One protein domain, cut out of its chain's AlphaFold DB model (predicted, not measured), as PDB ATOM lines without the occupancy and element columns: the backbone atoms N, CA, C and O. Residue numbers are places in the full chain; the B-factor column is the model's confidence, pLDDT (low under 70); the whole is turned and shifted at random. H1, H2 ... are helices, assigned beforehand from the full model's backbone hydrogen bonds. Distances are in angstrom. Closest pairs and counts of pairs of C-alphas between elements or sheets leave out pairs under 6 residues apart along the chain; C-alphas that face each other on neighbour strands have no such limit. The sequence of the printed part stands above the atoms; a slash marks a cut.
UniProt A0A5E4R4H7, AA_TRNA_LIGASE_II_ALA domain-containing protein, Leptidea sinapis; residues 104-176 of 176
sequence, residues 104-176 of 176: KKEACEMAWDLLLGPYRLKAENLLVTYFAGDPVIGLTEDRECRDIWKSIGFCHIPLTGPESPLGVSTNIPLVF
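AT A GLANCE: This is residues 104 to 176 of the 176 residues of the protein "AA_TRNA_LIGASE_II_ALA domain-containing protein" of Leptidea sinapis (UniProt A0A5E4R4H7). This domain has little regular structure: two helices, H1 and H2, meet near H1's first residues, and long loops make up the remainder. The loop of residues 117 to 142 folds back on its way to H2; after H2 residues 158 to 164 stick out, and the last residues return towards H1's beginning. The printed part has 73 residues, two named helices, H1 then H2, and no named strand; the class is all helix, though the helices hold just 22 residues. It is only just compact, close to loose, with a radius of gyration of the C-alphas of 13.4 A, and only just flat, spanning 40 by 34 by 19 A.

HOW THE PARTS SIT: H1, residues 104 to 116, touches H2, residues 143 to 151, with residues 104 to 108 alone; the closest C-alphas, of Lys 105 and Ile 148, are 6.0 A apart. They run the same way at a steep tilt of 40 degrees. In both, every O i to N i+4 pair is within hydrogen-bond range. Residues 126 to 127 form a short parallel pairing with residues 168 to 169.

IN THESE COORDINATES: H1 begins at C-alpha 104 (155.449, 117.083, 137.756) and is 18.3 A long; H2 is 12.3 A long and ends at C-alpha 151 (153.882, 125.209, 146.733).

THE WHOLE: The C-alphas farthest apart, of Pro 118 and Val 136, are 40.8 A apart. The printed part has no cut. The H1 to H2 link is long, 26 residues. Residues 155 to 176 have pLDDT under 70.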
ATOM      1  N   LYS A 104     155.012 116.888 136.366       89.56
ATOM      2  CA  LYS A 104     155.449 117.083 137.756       89.56
ATOM      3  C   LYS A 104     154.388 117.601 138.705       89.56
ATOM      4  O   LYS A 104     154.128 116.955 139.714       89.56
ATOM      5  N   LYS A 105     153.771 118.735 138.379       91.25
ATOM      6  CA  LYS A 105     152.858 119.420 139.300       91.25
ATOM      7  C   LYS A 105     151.695 118.523 139.725       91.25
ATOM      8  O   LYS A 105     151.563 118.210 140.903       91.25
ATOM      9  N   GLU A 106     150.931 118.043 138.749       93.00
ATOM     10  CA  GLU A 106     149.780 117.171 138.996       93.00
ATOM     11  C   GLU A 106     150.203 115.841 139.638       93.00
ATOM     12  O   GLU A 106     149.499 115.320 140.498       93.00
ATOM     13  N   ALA A 107     151.363 115.284 139.269       92.56
ATOM     14  CA  ALA A 107     151.854 114.050 139.875       92.56
ATOM     15  C   ALA A 107     152.159 114.217 141.376       92.56
ATOM     16  O   ALA A 107     151.761 113.363 142.173       92.56
ATOM     17  N   CYS A 108     152.812 115.317 141.766       92.06
ATOM     18  CA  CYS A 108     153.077 115.639 143.168       92.06
ATOM     19  C   CYS A 108     151.780 115.897 143.948       92.06
ATOM     20  O   CYS A 108     151.611 115.348 145.035       92.06
ATOM     21  N   GLU A 109     150.853 116.682 143.384       93.31
ATOM     22  CA  GLU A 109     149.549 116.987 143.997       93.31
ATOM     23  C   GLU A 109     148.735 115.707 144.244       93.31
ATOM     24  O   GLU A 109     148.277 115.463 145.359       93.31
ATOM     25  N   MET A 110     148.642 114.820 143.247       95.06
ATOM     26  CA  MET A 110     147.938 113.543 143.392       95.06
ATOM     27  C   MET A 110     148.565 112.634 144.451       95.06
ATOM     28  O   MET A 110     147.838 111.976 145.197       95.06
ATOM     29  N   ALA A 111     149.898 112.565 144.515       94.00
ATOM     30  CA  ALA A 111     150.581 111.760 145.521       94.00
ATOM     31  C   ALA A 111     150.335 112.312 146.935       94.00
ATOM     32  O   ALA A 111     150.040 111.543 147.852       94.00
ATOM     33  N   TRP A 112     150.387 113.635 147.098       92.88
ATOM     34  CA  TRP A 112     150.086 114.310 148.358       92.88
ATOM     35  C   TRP A 112     148.651 114.042 148.828       92.88
ATOM     36  O   TRP A 112     148.436 113.580 149.952       92.88
ATOM     37  N   ASP A 113     147.677 114.226 147.935       94.50
ATOM     38  CA  ASP A 113     146.256 114.009 148.214       94.50
ATOM     39  C   ASP A 113     145.939 112.550 148.551       94.50
ATOM     40  O   ASP A 113     145.105 112.276 149.420       94.50
ATOM     41  N   LEU A 114     146.596 111.598 147.887       95.38
ATOM     42  CA  LEU A 114     146.445 110.171 148.166       95.38
ATOM     43  C   LEU A 114     146.947 109.812 149.574       95.38
ATOM     44  O   LEU A 114     146.278 109.076 150.306       95.38
ATOM     45  N   LEU A 115     148.127 110.318 149.946       93.81
ATOM     46  CA  LEU A 115     148.770 110.006 151.224       93.81
ATOM     47  C   LEU A 115     148.024 110.644 152.401       93.81
ATOM     48  O   LEU A 115     147.759 109.964 153.395       93.81
ATOM     49  N   LEU A 116     147.641 111.919 152.293       92.88
ATOM     50  CA  LEU A 116     146.958 112.631 153.380       92.88
ATOM     51  C   LEU A 116     145.447 112.385 153.412       92.88
ATOM     52  O   LEU A 116     144.844 112.404 154.483       92.88
ATOM     53  N   GLY A 117     144.824 112.151 152.259       93.75
ATOM     54  CA  GLY A 117     143.382 111.960 152.146       93.75
ATOM     55  C   GLY A 117     142.969 110.515 152.444       93.75
ATOM     56  O   GLY A 117     142.679 110.191 153.597       93.75
ATOM     57  N   PRO A 118     142.896 109.626 151.433       94.81
ATOM     58  CA  PRO A 118     142.489 108.235 151.624       94.81
ATOM     59  C   PRO A 118     143.313 107.469 152.666       94.81
ATOM     60  O   PRO A 118     142.729 106.761 153.485       94.81
ATOM     61  N   TYR A 119     144.642 107.628 152.668       94.69
ATOM     62  CA  TYR A 119     145.510 106.909 153.608       94.69
ATOM     63  C   TYR A 119     145.669 107.582 154.969       94.69
ATOM     64  O   TYR A 119     146.124 106.929 155.908       94.69
ATOM     65  N   ARG A 120     145.241 108.845 155.104       94.06
ATOM     66  CA  ARG A 120     145.242 109.589 156.372       94.06
ATOM     67  C   ARG A 120     146.606 109.594 157.069       94.06
ATOM     68  O   ARG A 120     146.676 109.575 158.300       94.06
ATOM     69  N   LEU A 121     147.689 109.594 156.294       91.12
ATOM     70  CA  LEU A 121     149.021 109.801 156.844       91.12
ATOM     71  C   LEU A 121     149.130 111.238 157.353       91.12
ATOM     72  O   LEU A 121     148.462 112.144 156.860       91.12
ATOM     73  N   LYS A 122     149.970 111.448 158.363       88.75
ATOM     74  CA  LYS A 122     150.244 112.792 158.866       88.75
ATOM     75  C   LYS A 122     151.344 113.428 158.030       88.75
ATOM     76  O   LYS A 122     152.380 112.798 157.826       88.75
ATOM     77  N   ALA A 123     151.149 114.676 157.613       87.94
ATOM     78  CA  ALA A 123     152.128 115.413 156.813       87.94
ATOM     79  C   ALA A 123     153.507 115.507 157.493       87.94
ATOM     80  O   ALA A 123     154.523 115.380 156.825       87.94
ATOM     81  N   GLU A 124     153.536 115.636 158.823       85.62
ATOM     82  CA  GLU A 124     154.761 115.681 159.642       85.62
ATOM     83  C   GLU A 124     155.629 114.411 159.561       85.62
ATOM     84  O   GLU A 124     156.816 114.462 159.863       85.62
ATOM     85  N   ASN A 125     155.056 113.282 159.128       85.44
ATOM     86  CA  ASN A 125     155.768 112.011 158.978       85.44
ATOM     87  C   ASN A 125     156.310 111.788 157.560       85.44
ATOM     88  O   ASN A 125     156.935 110.757 157.304       85.44
ATOM     89  N   LEU A 126     156.017 112.694 156.625       85.19
ATOM     90  CA  LEU A 126     156.426 112.566 155.234       85.19
ATOM     91  C   LEU A 126     157.739 113.311 155.007       85.19
ATOM     92  O   LEU A 126     157.919 114.443 155.449       85.19
ATOM     93  N   LEU A 127     158.636 112.678 154.260       84.62
ATOM     94  CA  LEU A 127     159.838 113.297 153.721       84.62
ATOM     95  C   LEU A 127     159.768 113.233 152.198       84.62
ATOM     96  O   LEU A 127     159.504 112.166 151.646       84.62
ATOM     97  N   VAL A 128     160.028 114.358 151.532       84.06
ATOM     98  CA  VAL A 128     160.168 114.418 150.072       84.06
ATOM     99  C   VAL A 128     161.603 114.763 149.703       84.06
ATOM    100  O   VAL A 128     162.276 115.534 150.388       84.06
ATOM    101  N   THR A 129     162.068 114.189 148.603       85.31
ATOM    102  CA  THR A 129     163.388 114.436 148.023       85.31
ATOM    103  C   THR A 129     163.215 114.885 146.573       85.31
ATOM    104  O   THR A 129     162.180 114.651 145.948       85.31
ATOM    105  N   TYR A 130     164.219 115.567 146.034       85.69
ATOM    106  CA  TYR A 130     164.266 115.959 144.627       85.69
ATOM    107  C   TYR A 130     165.703 115.834 144.112       85.69
ATOM    108  O   TYR A 130     166.649 115.721 144.896       85.69
ATOM    109  N   PHE A 131     165.879 115.818 142.791       87.44
ATOM    110  CA  PHE A 131     167.198 115.635 142.195       87.44
ATOM    111  C   PHE A 131     168.067 116.889 142.371       87.44
ATOM    112  O   PHE A 131     167.761 117.952 141.832       87.44
ATOM    113  N   ALA A 132     169.176 116.753 143.101       86.94
ATOM    114  CA  ALA A 132     170.100 117.853 143.391       86.94
ATOM    115  C   ALA A 132     170.973 118.272 142.190       86.94
ATOM    116  O   ALA A 132     171.671 119.283 142.263       86.94
ATOM    117  N   GLY A 133     170.916 117.531 141.081       84.56
ATOM    118  CA  GLY A 133     171.866 117.657 139.981       84.56
ATOM    119  C   GLY A 133     173.018 116.666 140.122       84.56
ATOM    120  O   GLY A 133     173.287 116.142 141.202       84.56
ATOM    121  N   ASP A 134     173.703 116.424 139.013       88.88
ATOM    122  CA  ASP A 134     174.937 115.651 138.971       88.88
ATOM    123  C   ASP A 134     175.927 116.352 138.021       88.88
ATOM    124  O   ASP A 134     175.764 116.296 136.795       88.88
ATOM    125  N   PRO A 135     176.957 117.028 138.570       91.06
ATOM    126  CA  PRO A 135     177.958 117.734 137.779       91.06
ATOM    127  C   PRO A 135     178.784 116.816 136.873       91.06
ATOM    128  O   PRO A 135     179.272 117.279 135.845       91.06
ATOM    129  N   VAL A 136     178.952 115.537 137.232       93.06
ATOM    130  CA  VAL A 136     179.795 114.580 136.491       93.06
ATOM    131  C   VAL A 136     179.172 114.253 135.139       93.06
ATOM    132  O   VAL A 136     179.874 114.168 134.135       93.06
ATOM    133  N   ILE A 137     177.849 114.112 135.107       89.25
ATOM    134  CA  ILE A 137     177.072 113.859 133.884       89.25
ATOM    135  C   ILE A 137     176.431 115.134 133.313       89.25
ATOM    136  O   ILE A 137     175.655 115.059 132.362       89.25
ATOM    137  N   GLY A 138     176.761 116.304 133.871       91.69
ATOM    138  CA  GLY A 138     176.320 117.607 133.373       91.69
ATOM    139  C   GLY A 138     174.827 117.897 133.558       91.69
ATOM    140  O   GLY A 138     174.277 118.717 132.826       91.69
ATOM    141  N   LEU A 139     174.159 117.240 134.511       89.00
ATOM    142  CA  LEU A 139     172.742 117.467 134.792       89.00
ATOM    143  C   LEU A 139     172.565 118.469 135.932       89.00
ATOM    144  O   LEU A 139     173.172 118.352 136.994       89.00
ATOM    145  N   THR A 140     171.696 119.453 135.725       90.88
ATOM    146  CA  THR A 140     171.397 120.478 136.727       90.88
ATOM    147  C   THR A 140     170.359 120.008 137.742       90.88
ATOM    148  O   THR A 140     169.585 119.089 137.488       90.88
ATOM    149  N   GLU A 141     170.318 120.695 138.882       89.56
ATOM    150  CA  GLU A 141     169.281 120.551 139.907       89.56
ATOM    151  C   GLU A 141     167.859 120.640 139.318       89.56
ATOM    152  O   GLU A 141     167.549 121.565 138.560       89.56
ATOM    153  N   ASP A 142     166.962 119.742 139.738       89.25
ATOM    154  CA  ASP A 142     165.532 119.806 139.419       89.25
ATOM    155  C   ASP A 142     164.809 120.803 140.340       89.25
ATOM    156  O   ASP A 142     164.079 120.447 141.274       89.25
ATOM    157  N   ARG A 143     165.042 122.092 140.077       89.94
ATOM    158  CA  ARG A 143     164.430 123.202 140.827       89.94
ATOM    159  C   ARG A 143     162.915 123.239 140.695       89.94
ATOM    160  O   ARG A 143     162.237 123.630 141.639       89.94
ATOM    161  N   GLU A 144     162.398 122.806 139.551       89.06
ATOM    162  CA  GLU A 144     160.965 122.745 139.287       89.06
ATOM    163  C   GLU A 144     160.269 121.811 140.285       89.06
ATOM    164  O   GLU A 144     159.314 122.220 140.944       89.06
ATOM    165  N   CYS A 145     160.786 120.590 140.470       88.19
ATOM    166  CA  CYS A 145     160.237 119.633 141.434       88.19
ATOM    167  C   CYS A 145     160.272 120.181 142.871       88.19
ATOM    168  O   CYS A 145     159.273 120.118 143.593       88.19
ATOM    169  N   ARG A 146     161.394 120.794 143.271       87.69
ATOM    170  CA  ARG A 146     161.535 121.444 144.583       87.69
ATOM    171  C   ARG A 146     160.472 122.519 144.807       87.69
ATOM    172  O   ARG A 146     159.869 122.580 145.879       87.69
ATOM    173  N   ASP A 147     160.275 123.390 143.826       91.12
ATOM    174  CA  ASP A 147     159.380 124.538 143.959       91.12
ATOM    175  C   ASP A 147     157.902 124.099 143.933       91.12
ATOM    176  O   ASP A 147     157.088 124.652 144.677       91.12
ATOM    177  N   ILE A 148     157.571 123.025 143.203       90.94
ATOM    178  CA  ILE A 148     156.260 122.360 143.272       90.94
ATOM    179  C   ILE A 148     155.983 121.852 144.691       90.94
ATOM    180  O   ILE A 148     154.952 122.204 145.264       90.94
ATOM    181  N   TRP A 149     156.901 121.094 145.300       89.00
ATOM    182  CA  TRP A 149     156.699 120.582 146.662       89.00
ATOM    183  C   TRP A 149     156.522 121.698 147.694       89.00
ATOM    184  O   TRP A 149     155.636 121.613 148.547       89.00
ATOM    185  N   LYS A 150     157.298 122.783 147.575       88.81
ATOM    186  CA  LYS A 150     157.119 123.979 148.411       88.81
ATOM    187  C   LYS A 150     155.725 124.588 148.244       88.81
ATOM    188  O   LYS A 150     155.119 124.989 149.234       88.81
ATOM    189  N   SER A 151     155.206 124.639 147.016       90.94
ATOM    190  CA  SER A 151     153.882 125.209 146.733       90.94
ATOM    191  C   SER A 151     152.717 124.380 147.291       90.94
ATOM    192  O   SER A 151     151.705 124.953 147.680       90.94
ATOM    193  N   ILE A 152     152.878 123.054 147.400       86.81
ATOM    194  CA  ILE A 152     151.872 122.122 147.954       86.81
ATOM    195  C   ILE A 152     151.765 122.242 149.492       86.81
ATOM    196  O   ILE A 152     150.848 121.706 150.111       86.81
ATOM    197  N   GLY A 153     152.668 122.999 150.125       74.88
ATOM    198  CA  GLY A 153     152.686 123.205 151.574       74.88
ATOM    199  C   GLY A 153     153.629 122.259 152.315       74.88
ATOM    200  O   GLY A 153     153.568 122.182 153.542       74.88
ATOM    201  N   PHE A 154     154.526 121.564 151.604       71.50
ATOM    202  CA  PHE A 154     155.614 120.839 152.249       71.50
ATOM    203  C   PHE A 154     156.628 121.840 152.820       71.50
ATOM    204  O   PHE A 154     157.375 122.488 152.082       71.50
ATOM    205  N   CYS A 155     156.660 121.981 154.146       57.94
ATOM    206  CA  CYS A 155     157.682 122.773 154.819       57.94
ATOM    207  C   CYS A 155     158.934 121.910 155.005       57.94
ATOM    208  O   CYS A 155     158.905 120.895 155.695       57.94
ATOM    209  N   HIS A 156     160.034 122.301 154.363       53.84
ATOM    210  CA  HIS A 156     161.315 121.611 154.481       53.84
ATOM    211  C   HIS A 156     161.778 121.633 155.945       53.84
ATOM    212  O   HIS A 156     162.134 122.687 156.462       53.84
ATOM    213  N   ILE A 157     161.831 120.471 156.601       52.78
ATOM    214  CA  ILE A 157     162.636 120.308 157.815       52.78
ATOM    215  C   ILE A 157     164.070 120.068 157.331       52.78
ATOM    216  O   ILE A 157     164.288 119.116 156.577       52.78
ATOM    217  N   PRO A 158     165.046 120.944 157.623       41.09
ATOM    218  CA  PRO A 158     166.428 120.717 157.222       41.09
ATOM    219  C   PRO A 158     166.938 119.423 157.858       41.09
ATOM    220  O   PRO A 158     166.864 119.261 159.076       41.09
ATOM    221  N   LEU A 159     167.488 118.509 157.058       47.03
ATOM    222  CA  LEU A 159     168.266 117.376 157.565       47.03
ATOM    223  C   LEU A 159     169.652 117.886 157.995       47.03
ATOM    224  O   LEU A 159     170.664 117.586 157.370       47.03
ATOM    225  N   THR A 160     169.704 118.727 159.025       38.25
ATOM    226  CA  THR A 160     170.957 119.191 159.635       38.25
ATOM    227  C   THR A 160     170.912 118.905 161.130       38.25
ATOM    228  O   THR A 160     170.582 119.775 161.933       38.25
ATOM    229  N   GLY A 161     171.217 117.661 161.502       33.41
ATOM    230  CA  GLY A 161     171.391 117.229 162.887       33.41
ATOM    231  C   GLY A 161     171.770 115.742 162.965       33.41
ATOM    232  O   GLY A 161     171.290 114.971 162.138       33.41
ATOM    233  N   PRO A 162     172.621 115.321 163.921       31.58
ATOM    234  CA  PRO A 162     173.073 113.929 164.071       31.58
ATOM    235  C   PRO A 162     171.970 112.958 164.533       31.58
ATOM    236  O   PRO A 162     172.192 111.752 164.569       31.58
ATOM    237  N   GLU A 163     170.780 113.469 164.848       37.78
ATOM    238  CA  GLU A 163     169.597 112.698 165.221       37.78
ATOM    239  C   GLU A 163     168.468 112.987 164.226       37.78
ATOM    240  O   GLU A 163     167.535 113.740 164.504       37.78
ATOM    241  N   SER A 164     168.547 112.418 163.023       35.53
ATOM    242  CA  SER A 164     167.355 112.320 162.181       35.53
ATOM    243  C   SER A 164     166.440 111.254 162.796       35.53
ATOM    244  O   SER A 164     166.867 110.096 162.875       35.53
ATOM    245  N   PRO A 165     165.203 111.573 163.226       32.34
ATOM    246  CA  PRO A 165     164.251 110.525 163.560       32.34
ATOM    247  C   PRO A 165     164.065 109.659 162.312       32.34
ATOM    248  O   PRO A 165     164.087 110.177 161.194       32.34
ATOM    249  N   LEU A 166     163.934 108.346 162.501       30.47
ATOM    250  CA  LEU A 166     163.611 107.370 161.456       30.47
ATOM    251  C   LEU A 166     162.268 107.745 160.806       30.47
ATOM    252  O   LEU A 166     161.213 107.222 161.157       30.47
ATOM    253  N   GLY A 167     162.299 108.715 159.900       28.56
ATOM    254  CA  GLY A 167     161.180 109.111 159.068       28.56
ATOM    255  C   GLY A 167     161.028 108.103 157.942       28.56
ATOM    256  O   GLY A 167     162.014 107.611 157.389       28.56
ATOM    257  N   VAL A 168     159.786 107.791 157.586       27.33
ATOM    258  CA  VAL A 168     159.500 107.006 156.388       27.33
ATOM    259  C   VAL A 168     159.898 107.864 155.187       27.33
ATOM    260  O   VAL A 168     159.164 108.764 154.780       27.33
ATOM    261  N   SER A 169     161.080 107.605 154.628       28.42
ATOM    262  CA  SER A 169     161.482 108.181 153.347       28.42
ATOM    263  C   SER A 169     160.635 107.533 152.260       28.42
ATOM    264  O   SER A 169     160.963 106.472 151.728       28.42
ATOM    265  N   THR A 170     159.498 108.151 151.951       33.75
ATOM    266  CA  THR A 170     158.810 107.846 150.702       33.75
ATOM    267  C   THR A 170     159.527 108.646 149.628       33.75
ATOM    268  O   THR A 170     159.132 109.763 149.306       33.75
ATOM    269  N   ASN A 171     160.600 108.086 149.065       46.22
ATOM    270  CA  ASN A 171     161.003 108.499 147.726       46.22
ATOM    271  C   ASN A 171     159.787 108.219 146.847       46.22
ATOM    272  O   ASN A 171     159.543 107.062 146.528       46.22
ATOM    273  N   ILE A 172     158.983 109.238 146.538       48.03
ATOM    274  CA  ILE A 172     157.955 109.156 145.505       48.03
ATOM    275  C   ILE A 172     158.771 109.228 144.219       48.03
ATOM    276  O   ILE A 172     159.177 110.327 143.832       48.03
ATOM    277  N   PRO A 173     159.136 108.087 143.603       40.75
ATOM    278  CA  PRO A 173     159.949 108.121 142.414       40.75
ATOM    279  C   PRO A 173     159.004 108.575 141.315       40.75
ATOM    280  O   PRO A 173     158.222 107.797 140.766       40.75
ATOM    281  N   LEU A 174     159.015 109.872 141.053       37.88
ATOM    282  CA  LEU A 174     158.306 110.428 139.930       37.88
ATOM    283  C   LEU A 174     159.120 110.069 138.687       37.88
ATOM    284  O   LEU A 174     160.038 110.781 138.287       37.88
ATOM    285  N   VAL A 175     158.848 108.885 138.142       32.31
ATOM    286  CA  VAL A 175     159.372 108.476 136.841       32.31
ATOM    287  C   VAL A 175     158.504 109.178 135.805       32.31
ATOM    288  O   VAL A 175     157.395 108.727 135.514       32.31
ATOM    289  N   PHE A 176     158.981 110.334 135.351       34.44
ATOM    290  CA  PHE A 176     158.405 111.088 134.244       34.44
ATOM    291  C   PHE A 176     158.885 110.569 132.895       34.44
ATOM    292  O   PHE A 176     160.067 110.165 132.814       34.44
TER     293      PHE A 176